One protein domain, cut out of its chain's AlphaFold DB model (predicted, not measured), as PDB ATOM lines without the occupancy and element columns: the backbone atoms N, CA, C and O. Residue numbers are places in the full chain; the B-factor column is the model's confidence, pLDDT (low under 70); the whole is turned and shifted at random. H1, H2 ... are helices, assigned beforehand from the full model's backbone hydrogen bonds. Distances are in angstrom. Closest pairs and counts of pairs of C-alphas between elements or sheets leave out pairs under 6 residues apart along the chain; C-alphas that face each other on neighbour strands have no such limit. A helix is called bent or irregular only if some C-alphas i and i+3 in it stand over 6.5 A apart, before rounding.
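AT A GLANCE: This is residues 16 to 80 of the 80 residues of an uncharacterized protein of Laodelphax striatellus (UniProt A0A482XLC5). One long bent helix, H3, makes the longest axis; H2 packs alongside its arm H3a as a helical hairpin, the short H1 packs on residues 50 to 58 of that arm, and the far end, residues 67 to 80, sticks out as a free arm. The 65 printed residues include three named helices, H1, H2 and H3 along the chain, and no named strand; the class is all helix. The whole is loose, with a radius of gyration of the C-alphas of 15.2 A, and a rod in outline, spanning 53 by 20 by 13 A.

HOW THE PARTS SIT: H3, residues 48 to 78, was assigned as one helix by its hydrogen bonds, but is bent: C-alphas 67 and 70 are 6.9 A apart. Its arms H3a, residues 48 to 67, and H3b, residues 70 to 78, stand at a steep tilt of 43 degrees. H2, residues 29 to 40, touches H3a, opposite ways at a shallow tilt of 5 degrees; their closest C-alphas, those of Ala 32 and Cys 55, are 5.1 A apart. H1, residues 16 to 23, touches H3a with the arm's residues 50 to 58 alone, the same way at a shallow tilt of 30 degrees; the closest C-alphas, those of Ser 16 and Thr 50, are 6.4 A apart. H1 and H2 are only just apart, their closest C-alphas at 8.4 A. H3b is apart from H1 and H2. In H1, H2, H3a and H3b every O i to N i+4 pair is within hydrogen-bond range.

IN THESE COORDINATES: H3a measures 28.8 A from C-alpha 48 at (12.108, -30.757, -3.853) to C-alpha 67, and H3b 12.1 A to C-alpha 78 at (-26.482, -8.772, -9.854). H2 measures 16.4 A, and H1 10.5 A from C-alpha 16 at (11.799, -20.792, -1.098).

THE WHOLE: The C-alphas farthest apart, those of Glu 43 and Asn 80, are 53.9 A apart. Residues 41 to 46 also stand free. The printed part has no cut; the link from H1 to H2 is tight, that from H2 to H3 short. Residues 16 to 28, 41 to 47 and 79 to 80 have pLDDT under 70.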
ATOM      1  N   SER A  16      13.163 -20.417  -1.508       61.66
ATOM      2  CA  SER A  16      11.799 -20.792  -1.098       61.66
ATOM      3  C   SER A  16      10.836 -19.607  -1.115       61.66
ATOM      4  O   SER A  16       9.687 -19.741  -1.530       61.66
ATOM      5  N   ARG A  17      11.294 -18.426  -0.689       65.25
ATOM      6  CA  ARG A  17      10.463 -17.221  -0.671       65.25
ATOM      7  C   ARG A  17      10.246 -16.641  -2.068       65.25
ATOM      8  O   ARG A  17       9.143 -16.198  -2.362       65.25
ATOM      9  N   LEU A  18      11.260 -16.690  -2.930       64.25
ATOM     10  CA  LEU A  18      11.147 -16.293  -4.330       64.25
ATOM     11  C   LEU A  18      10.192 -17.220  -5.085       64.25
ATOM     12  O   LEU A  18       9.296 -16.733  -5.763       64.25
ATOM     13  N   VAL A  19      10.340 -18.538  -4.923       66.00
ATOM     14  CA  VAL A  19       9.425 -19.547  -5.472       66.00
ATOM     15  C   VAL A  19       8.009 -19.279  -4.966       66.00
ATOM     16  O   VAL A  19       7.096 -19.172  -5.767       66.00
ATOM     17  N   LYS A  20       7.814 -19.033  -3.668       65.88
ATOM     18  CA  LYS A  20       6.488 -18.679  -3.147       65.88
ATOM     19  C   LYS A  20       5.898 -17.431  -3.823       65.88
ATOM     20  O   LYS A  20       4.803 -17.512  -4.357       65.88
ATOM     21  N   TYR A  21       6.621 -16.310  -3.846       65.38
ATOM     22  CA  TYR A  21       6.095 -15.055  -4.404       65.38
ATOM     23  C   TYR A  21       5.906 -15.079  -5.921       65.38
ATOM     24  O   TYR A  21       5.009 -14.425  -6.432       65.38
ATOM     25  N   THR A  22       6.751 -15.803  -6.654       65.44
ATOM     26  CA  THR A  22       6.641 -15.879  -8.121       65.44
ATOM     27  C   THR A  22       5.567 -16.851  -8.588       65.44
ATOM     28  O   THR A  22       5.140 -16.759  -9.736       65.44
ATOM     29  N   LEU A  23       5.143 -17.772  -7.719       64.06
ATOM     30  CA  LEU A  23       4.179 -18.819  -8.042       64.06
ATOM     31  C   LEU A  23       2.796 -18.600  -7.409       64.06
ATOM     32  O   LEU A  23       1.834 -19.217  -7.851       64.06
ATOM     33  N   GLU A  24       2.681 -17.720  -6.410       60.69
ATOM     34  CA  GLU A  24       1.429 -17.351  -5.728       60.69
ATOM     35  C   GLU A  24       0.339 -16.855  -6.691       60.69
ATOM     36  O   GLU A  24      -0.826 -17.225  -6.539       60.69
ATOM     37  N   ASP A  25       0.728 -16.098  -7.719       60.84
ATOM     38  CA  ASP A  25      -0.186 -15.535  -8.718       60.84
ATOM     39  C   ASP A  25      -0.605 -16.538  -9.808       60.84
ATOM     40  O   ASP A  25      -1.422 -16.220 -10.678       60.84
ATOM     41  N   PHE A  26      -0.049 -17.755  -9.812       67.69
ATOM     42  CA  PHE A  26      -0.428 -18.762 -10.794       67.69
ATOM     43  C   PHE A  26      -1.704 -19.493 -10.380       67.69
ATOM     44  O   PHE A  26      -1.829 -20.052  -9.294       67.69
ATOM     45  N   VAL A  27      -2.655 -19.510 -11.310       63.44
ATOM     46  CA  VAL A  27      -4.001 -20.080 -11.151       63.44
ATOM     47  C   VAL A  27      -4.330 -21.068 -12.279       63.44
ATOM     48  O   VAL A  27      -5.493 -21.264 -12.625       63.44
ATOM     49  N   SER A  28      -3.312 -21.701 -12.875       67.88
ATOM     50  CA  SER A  28      -3.491 -22.717 -13.922       67.88
ATOM     51  C   SER A  28      -2.573 -23.930 -13.752       67.88
ATOM     52  O   SER A  28      -1.413 -23.806 -13.358       67.88
ATOM     53  N   GLU A  29      -3.098 -25.112 -14.097       70.94
ATOM     54  CA  GLU A  29      -2.376 -26.398 -14.057       70.94
ATOM     55  C   GLU A  29      -1.130 -26.383 -14.952       70.94
ATOM     56  O   GLU A  29      -0.078 -26.898 -14.588       70.94
ATOM     57  N   GLU A  30      -1.219 -25.720 -16.105       73.62
ATOM     58  CA  GLU A  30      -0.119 -25.576 -17.066       73.62
ATOM     59  C   GLU A  30       1.120 -24.938 -16.422       73.62
ATOM     60  O   GLU A  30       2.245 -25.370 -16.669       73.62
ATOM     61  N   ARG A  31       0.922 -23.953 -15.536       70.38
ATOM     62  CA  ARG A  31       2.017 -23.301 -14.807       70.38
ATOM     63  C   ARG A  31       2.619 -24.203 -13.737       70.38
ATOM     64  O   ARG A  31       3.826 -24.145 -13.530       70.38
ATOM     65  N   ALA A  32       1.817 -25.048 -13.089       70.62
ATOM     66  CA  ALA A  32       2.336 -26.046 -12.156       70.62
ATOM     67  C   ALA A  32       3.230 -27.068 -12.882       70.62
ATOM     68  O   ALA A  32       4.324 -27.368 -12.409       70.62
ATOM     69  N   LEU A  33       2.821 -27.525 -14.070       76.25
ATOM     70  CA  LEU A  33       3.610 -28.451 -14.891       76.25
ATOM     71  C   LEU A  33       4.921 -27.831 -15.393       76.25
ATOM     72  O   LEU A  33       5.960 -28.483 -15.335       76.25
ATOM     73  N   GLU A  34       4.907 -26.568 -15.838       77.19
ATOM     74  CA  GLU A  34       6.133 -25.849 -16.222       77.19
ATOM     75  C   GLU A  34       7.139 -25.765 -15.061       77.19
ATOM     76  O   GLU A  34       8.346 -25.920 -15.265       77.19
ATOM     77  N   VAL A  35       6.649 -25.536 -13.839       73.75
ATOM     78  CA  VAL A  35       7.472 -25.483 -12.625       73.75
ATOM     79  C   VAL A  35       8.042 -26.862 -12.295       73.75
ATOM     80  O   VAL A  35       9.249 -26.979 -12.084       73.75
ATOM     81  N   GLU A  36       7.213 -27.909 -12.291       75.56
ATOM     82  CA  GLU A  36       7.672 -29.286 -12.067       75.56
ATOM     83  C   GLU A  36       8.755 -29.685 -13.084       75.56
ATOM     84  O   GLU A  36       9.797 -30.219 -12.700       75.56
ATOM     85  N   GLU A  37       8.567 -29.365 -14.367       78.50
ATOM     86  CA  GLU A  37       9.516 -29.687 -15.437       78.50
ATOM     87  C   GLU A  37      10.846 -28.928 -15.302       78.50
ATOM     88  O   GLU A  37      11.926 -29.495 -15.507       78.50
ATOM     89  N   PHE A  38      10.778 -27.650 -14.912       76.50
ATOM     90  CA  PHE A  38      11.955 -26.809 -14.702       76.50
ATOM     91  C   PHE A  38      12.857 -27.341 -13.579       76.50
ATOM     92  O   PHE A  38      14.086 -27.285 -13.689       76.50
ATOM     93  N   PHE A  39      12.260 -27.879 -12.512       72.62
ATOM     94  CA  PHE A  39      13.000 -28.415 -11.370       72.62
ATOM     95  C   PHE A  39      13.353 -29.903 -11.505       72.62
ATOM     96  O   PHE A  39      14.327 -30.329 -10.890       72.62
ATOM     97  N   ARG A  40      12.664 -30.678 -12.357       72.75
ATOM     98  CA  ARG A  40      12.957 -32.106 -12.607       72.75
ATOM     99  C   ARG A  40      14.390 -32.362 -13.088       72.75
ATOM    100  O   ARG A  40      14.979 -33.385 -12.761       72.75
ATOM    101  N   HIS A  41      14.954 -31.433 -13.855       65.81
ATOM    102  CA  HIS A  41      16.275 -31.576 -14.475       65.81
ATOM    103  C   HIS A  41      17.443 -31.122 -13.593       65.81
ATOM    104  O   HIS A  41      18.599 -31.227 -14.006       65.81
ATOM    105  N   ARG A  42      17.173 -30.580 -12.401       66.25
ATOM    106  CA  ARG A  42      18.209 -30.068 -11.506       66.25
ATOM    107  C   ARG A  42      18.232 -30.900 -10.227       66.25
ATOM    108  O   ARG A  42      17.259 -30.906  -9.482       66.25
ATOM    109  N   GLU A  43      19.347 -31.576  -9.947       54.97
ATOM    110  CA  GLU A  43      19.535 -32.282  -8.674       54.97
ATOM    111  C   GLU A  43      19.554 -31.279  -7.513       54.97
ATOM    112  O   GLU A  43      20.566 -30.650  -7.196       54.97
ATOM    113  N   HIS A  44      18.398 -31.096  -6.883       61.72
ATOM    114  CA  HIS A  44      18.226 -30.196  -5.756       61.72
ATOM    115  C   HIS A  44      17.422 -30.891  -4.651       61.72
ATOM    116  O   HIS A  44      16.283 -30.529  -4.357       61.72
ATOM    117  N   SER A  45      18.046 -31.876  -3.992       59.31
ATOM    118  CA  SER A  45      17.436 -32.646  -2.888       59.31
ATOM    119  C   SER A  45      16.933 -31.774  -1.726       59.31
ATOM    120  O   SER A  45      16.110 -32.203  -0.923       59.31
ATOM    121  N   HIS A  46      17.401 -30.525  -1.627       66.88
ATOM    122  CA  HIS A  46      17.051 -29.594  -0.553       66.88
ATOM    123  C   HIS A  46      15.821 -28.721  -0.838       66.88
ATOM    124  O   HIS A  46      15.343 -28.054   0.078       66.88
ATOM    125  N   ILE A  47      15.315 -28.690  -2.077       66.62
ATOM    126  CA  ILE A  47      14.186 -27.819  -2.466       66.62
ATOM    127  C   ILE A  47      12.999 -28.588  -3.047       66.62
ATOM    128  O   ILE A  47      11.949 -27.990  -3.256       66.62
ATOM    129  N   GLU A  48      13.142 -29.893  -3.272       73.94
ATOM    130  CA  GLU A  48      12.108 -30.757  -3.853       73.94
ATOM    131  C   GLU A  48      10.765 -30.617  -3.123       73.94
ATOM    132  O   GLU A  48       9.738 -30.346  -3.743       73.94
ATOM    133  N   ARG A  49      10.784 -30.679  -1.785       77.50
ATOM    134  CA  ARG A  49       9.585 -30.482  -0.959       77.50
ATOM    135  C   ARG A  49       8.955 -29.103  -1.170       77.50
ATOM    136  O   ARG A  49       7.737 -29.001  -1.261       77.50
ATOM    137  N   THR A  50       9.763 -28.048  -1.246       74.88
ATOM    138  CA  THR A  50       9.264 -26.679  -1.450       74.88
ATOM    139  C   THR A  50       8.612 -26.531  -2.824       74.88
ATOM    140  O   THR A  50       7.574 -25.885  -2.940       74.88
ATOM    141  N   VAL A  51       9.187 -27.151  -3.860       75.81
ATOM    142  CA  VAL A  51       8.619 -27.156  -5.215       75.81
ATOM    143  C   VAL A  51       7.283 -27.896  -5.232       75.81
ATOM    144  O   VAL A  51       6.308 -27.361  -5.756       75.81
ATOM    145  N   GLN A  52       7.205 -29.071  -4.600       79.75
ATOM    146  CA  GLN A  52       5.955 -29.828  -4.476       79.75
ATOM    147  C   GLN A  52       4.864 -29.012  -3.770       79.75
ATOM    148  O   GLN A  52       3.761 -28.881  -4.297       79.75
ATOM    149  N   GLN A  53       5.184 -28.389  -2.631       79.50
ATOM    150  CA  GLN A  53       4.249 -27.539  -1.881       79.50
ATOM    151  C   GLN A  53       3.772 -26.326  -2.688       79.50
ATOM    152  O   GLN A  53       2.603 -25.938  -2.612       79.50
ATOM    153  N   ALA A  54       4.663 -25.714  -3.471       74.75
ATOM    154  CA  ALA A  54       4.292 -24.608  -4.340       74.75
ATOM    155  C   ALA A  54       3.350 -25.068  -5.463       74.75
ATOM    156  O   ALA A  54       2.330 -24.425  -5.692       74.75
ATOM    157  N   CYS A  55       3.629 -26.207  -6.104       77.94
ATOM    158  CA  CYS A  55       2.758 -26.769  -7.139       77.94
ATOM    159  C   CYS A  55       1.374 -27.125  -6.583       77.94
ATOM    160  O   CYS A  55       0.361 -26.801  -7.196       77.94
ATOM    161  N   GLU A  56       1.312 -27.713  -5.388       80.94
ATOM    162  CA  GLU A  56       0.050 -27.995  -4.697       80.94
ATOM    163  C   GLU A  56      -0.749 -26.714  -4.408       80.94
ATOM    164  O   GLU A  56      -1.959 -26.675  -4.625       80.94
ATOM    165  N   THR A  57      -0.069 -25.632  -4.017       78.56
ATOM    166  CA  THR A  57      -0.699 -24.320  -3.795       78.56
ATOM    167  C   THR A  57      -1.284 -23.739  -5.086       78.56
ATOM    168  O   THR A  57      -2.423 -23.279  -5.078       78.56
ATOM    169  N   ILE A  58      -0.558 -23.812  -6.209       76.12
ATOM    170  CA  ILE A  58      -1.045 -23.365  -7.529       76.12
ATOM    171  C   ILE A  58      -2.316 -24.131  -7.919       76.12
ATOM    172  O   ILE A  58      -3.316 -23.527  -8.313       76.12
ATOM    173  N   ARG A  59      -2.297 -25.464  -7.781       80.38
ATOM    174  CA  ARG A  59      -3.449 -26.324  -8.096       80.38
ATOM    175  C   ARG A  59      -4.655 -25.987  -7.222       80.38
ATOM    176  O   ARG A  59      -5.777 -25.891  -7.719       80.38
ATOM    177  N   LEU A  60      -4.421 -25.760  -5.931       81.62
ATOM    178  CA  LEU A  60      -5.462 -25.374  -4.986       81.62
ATOM    179  C   LEU A  60      -6.057 -24.002  -5.332       81.62
ATOM    180  O   LEU A  60      -7.280 -23.879  -5.390       81.62
ATOM    181  N   ASN A  61      -5.226 -23.008  -5.650       77.69
ATOM    182  CA  ASN A  61      -5.679 -21.687  -6.090       77.69
ATOM    183  C   ASN A  61      -6.516 -21.777  -7.377       77.69
ATOM    184  O   ASN A  61      -7.575 -21.155  -7.472       77.69
ATOM    185  N   ALA A  62      -6.088 -22.587  -8.352       78.06
ATOM    186  CA  ALA A  62      -6.827 -22.816  -9.594       78.06
ATOM    187  C   ALA A  62      -8.206 -23.448  -9.337       78.06
ATOM    188  O   ALA A  62      -9.214 -23.013  -9.903       78.06
ATOM    189  N   ALA A  63      -8.271 -24.447  -8.451       83.19
ATOM    190  CA  ALA A  63      -9.519 -25.097  -8.064       83.19
ATOM    191  C   ALA A  63     -10.473 -24.132  -7.341       83.19
ATOM    192  O   ALA A  63     -11.663 -24.090  -7.660       83.19
ATOM    193  N   TRP A  64      -9.951 -23.321  -6.415       82.62
ATOM    194  CA  TRP A  64     -10.717 -22.285  -5.718       82.62
ATOM    195  C   TRP A  64     -11.283 -21.253  -6.686       82.62
ATOM    196  O   TRP A  64     -12.486 -20.989  -6.665       82.62
ATOM    197  N   LEU A  65     -10.448 -20.728  -7.585       82.00
ATOM    198  CA  LEU A  65     -10.894 -19.775  -8.590       82.00
ATOM    199  C   LEU A  65     -11.977 -20.391  -9.477       82.00
ATOM    200  O   LEU A  65     -12.987 -19.748  -9.718       82.00
ATOM    201  N   ASN A  66     -11.819 -21.632  -9.941       82.75
ATOM    202  CA  ASN A  66     -12.830 -22.277 -10.781       82.75
ATOM    203  C   ASN A  66     -14.161 -22.511 -10.057       82.75
ATOM    204  O   ASN A  66     -15.211 -22.319 -10.669       82.75
ATOM    205  N   ARG A  67     -14.130 -22.873  -8.769       83.56
ATOM    206  CA  ARG A  67     -15.336 -23.032  -7.943       83.56
ATOM    207  C   ARG A  67     -16.063 -21.702  -7.748       83.56
ATOM    208  O   ARG A  67     -17.271 -21.619  -7.963       83.56
ATOM    209  N   ASP A  68     -15.324 -20.666  -7.366       82.81
ATOM    210  CA  ASP A  68     -15.915 -19.412  -6.893       82.81
ATOM    211  C   ASP A  68     -16.145 -18.407  -8.032       82.81
ATOM    212  O   ASP A  68     -16.937 -17.477  -7.887       82.81
ATOM    213  N   ARG A  69     -15.526 -18.608  -9.207       82.69
ATOM    214  CA  ARG A  69     -15.658 -17.734 -10.390       82.69
ATOM    215  C   ARG A  69     -17.108 -17.502 -10.784       82.69
ATOM    216  O   ARG A  69     -17.461 -16.371 -11.110       82.69
ATOM    217  N   GLN A  70     -17.929 -18.549 -10.787       81.06
ATOM    218  CA  GLN A  70     -19.318 -18.440 -11.225       81.06
ATOM    219  C   GLN A  70     -20.151 -17.624 -10.226       81.06
ATOM    220  O   GLN A  70     -20.807 -16.667 -10.630       81.06
ATOM    221  N   GLN A  71     -20.034 -17.919  -8.927       84.38
ATOM    222  CA  GLN A  71     -20.728 -17.173  -7.870       84.38
ATOM    223  C   GLN A  71     -20.266 -15.712  -7.795       84.38
ATOM    224  O   GLN A  71     -21.091 -14.811  -7.668       84.38
ATOM    225  N   MET A  72     -18.962 -15.448  -7.932       85.56
ATOM    226  CA  MET A  72     -18.433 -14.081  -7.977       85.56
ATOM    227  C   MET A  72     -18.947 -13.312  -9.197       85.56
ATOM    228  O   MET A  72     -19.301 -12.142  -9.082       85.56
ATOM    229  N   LYS A  73     -19.019 -13.961 -10.366       85.44
ATOM    230  CA  LYS A  73     -19.557 -13.349 -11.585       85.44
ATOM    231  C   LYS A  73     -21.036 -13.006 -11.426       85.44
ATOM    232  O   LYS A  73     -21.440 -11.908 -11.798       85.44
ATOM    233  N   GLU A  74     -21.825 -13.918 -10.870       86.19
ATOM    234  CA  GLU A  74     -23.246 -13.703 -10.592       86.19
ATOM    235  C   GLU A  74     -23.451 -12.558  -9.597       86.19
ATOM    236  O   GLU A  74     -24.199 -11.633  -9.899       86.19
ATOM    237  N   PHE A  75     -22.711 -12.544  -8.484       87.31
ATOM    238  CA  PHE A  75     -22.745 -11.461  -7.500       87.31
ATOM    239  C   PHE A  75     -22.433 -10.097  -8.131       87.31
ATOM    240  O   PHE A  75     -23.239  -9.172  -8.027       87.31
ATOM    241  N   LEU A  76     -21.312  -9.981  -8.853       84.38
ATOM    242  CA  LEU A  76     -20.890  -8.725  -9.486       84.38
ATOM    243  C   LEU A  76     -21.843  -8.257 -10.594       84.38
ATOM    244  O   LEU A  76     -21.958  -7.058 -10.822       84.38
ATOM    245  N   THR A  77     -22.528  -9.177 -11.278       85.62
ATOM    246  CA  THR A  77     -23.504  -8.826 -12.325       85.62
ATOM    247  C   THR A  77     -24.870  -8.473 -11.731       85.62
ATOM    248  O   THR A  77     -25.576  -7.649 -12.295       85.62
ATOM    249  N   SER A  78     -25.236  -9.061 -10.585       79.31
ATOM    250  CA  SER A  78     -26.482  -8.772  -9.854       79.31
ATOM    251  C   SER A  78     -26.459  -7.465  -9.051       79.31
ATOM    252  O   SER A  78     -27.503  -7.014  -8.589       79.31
ATOM    253  N   ALA A  79     -25.276  -6.876  -8.860       62.53
ATOM    254  CA  ALA A  79     -25.073  -5.608  -8.159       62.53
ATOM    255  C   ALA A  79     -25.187  -4.368  -9.079       62.53
ATOM    256  O   ALA A  79     -24.842  -3.267  -8.650       62.53
ATOM    257  N   ASN A  80     -25.654  -4.554 -10.320       46.50
ATOM    258  CA  ASN A  80     -25.981  -3.523 -11.313       46.50
ATOM    259  C   ASN A  80     -27.483  -3.548 -11.611       46.50
ATOM    260  O   ASN A  80     -28.035  -2.468 -11.911       46.50
TER     261      ASN A  80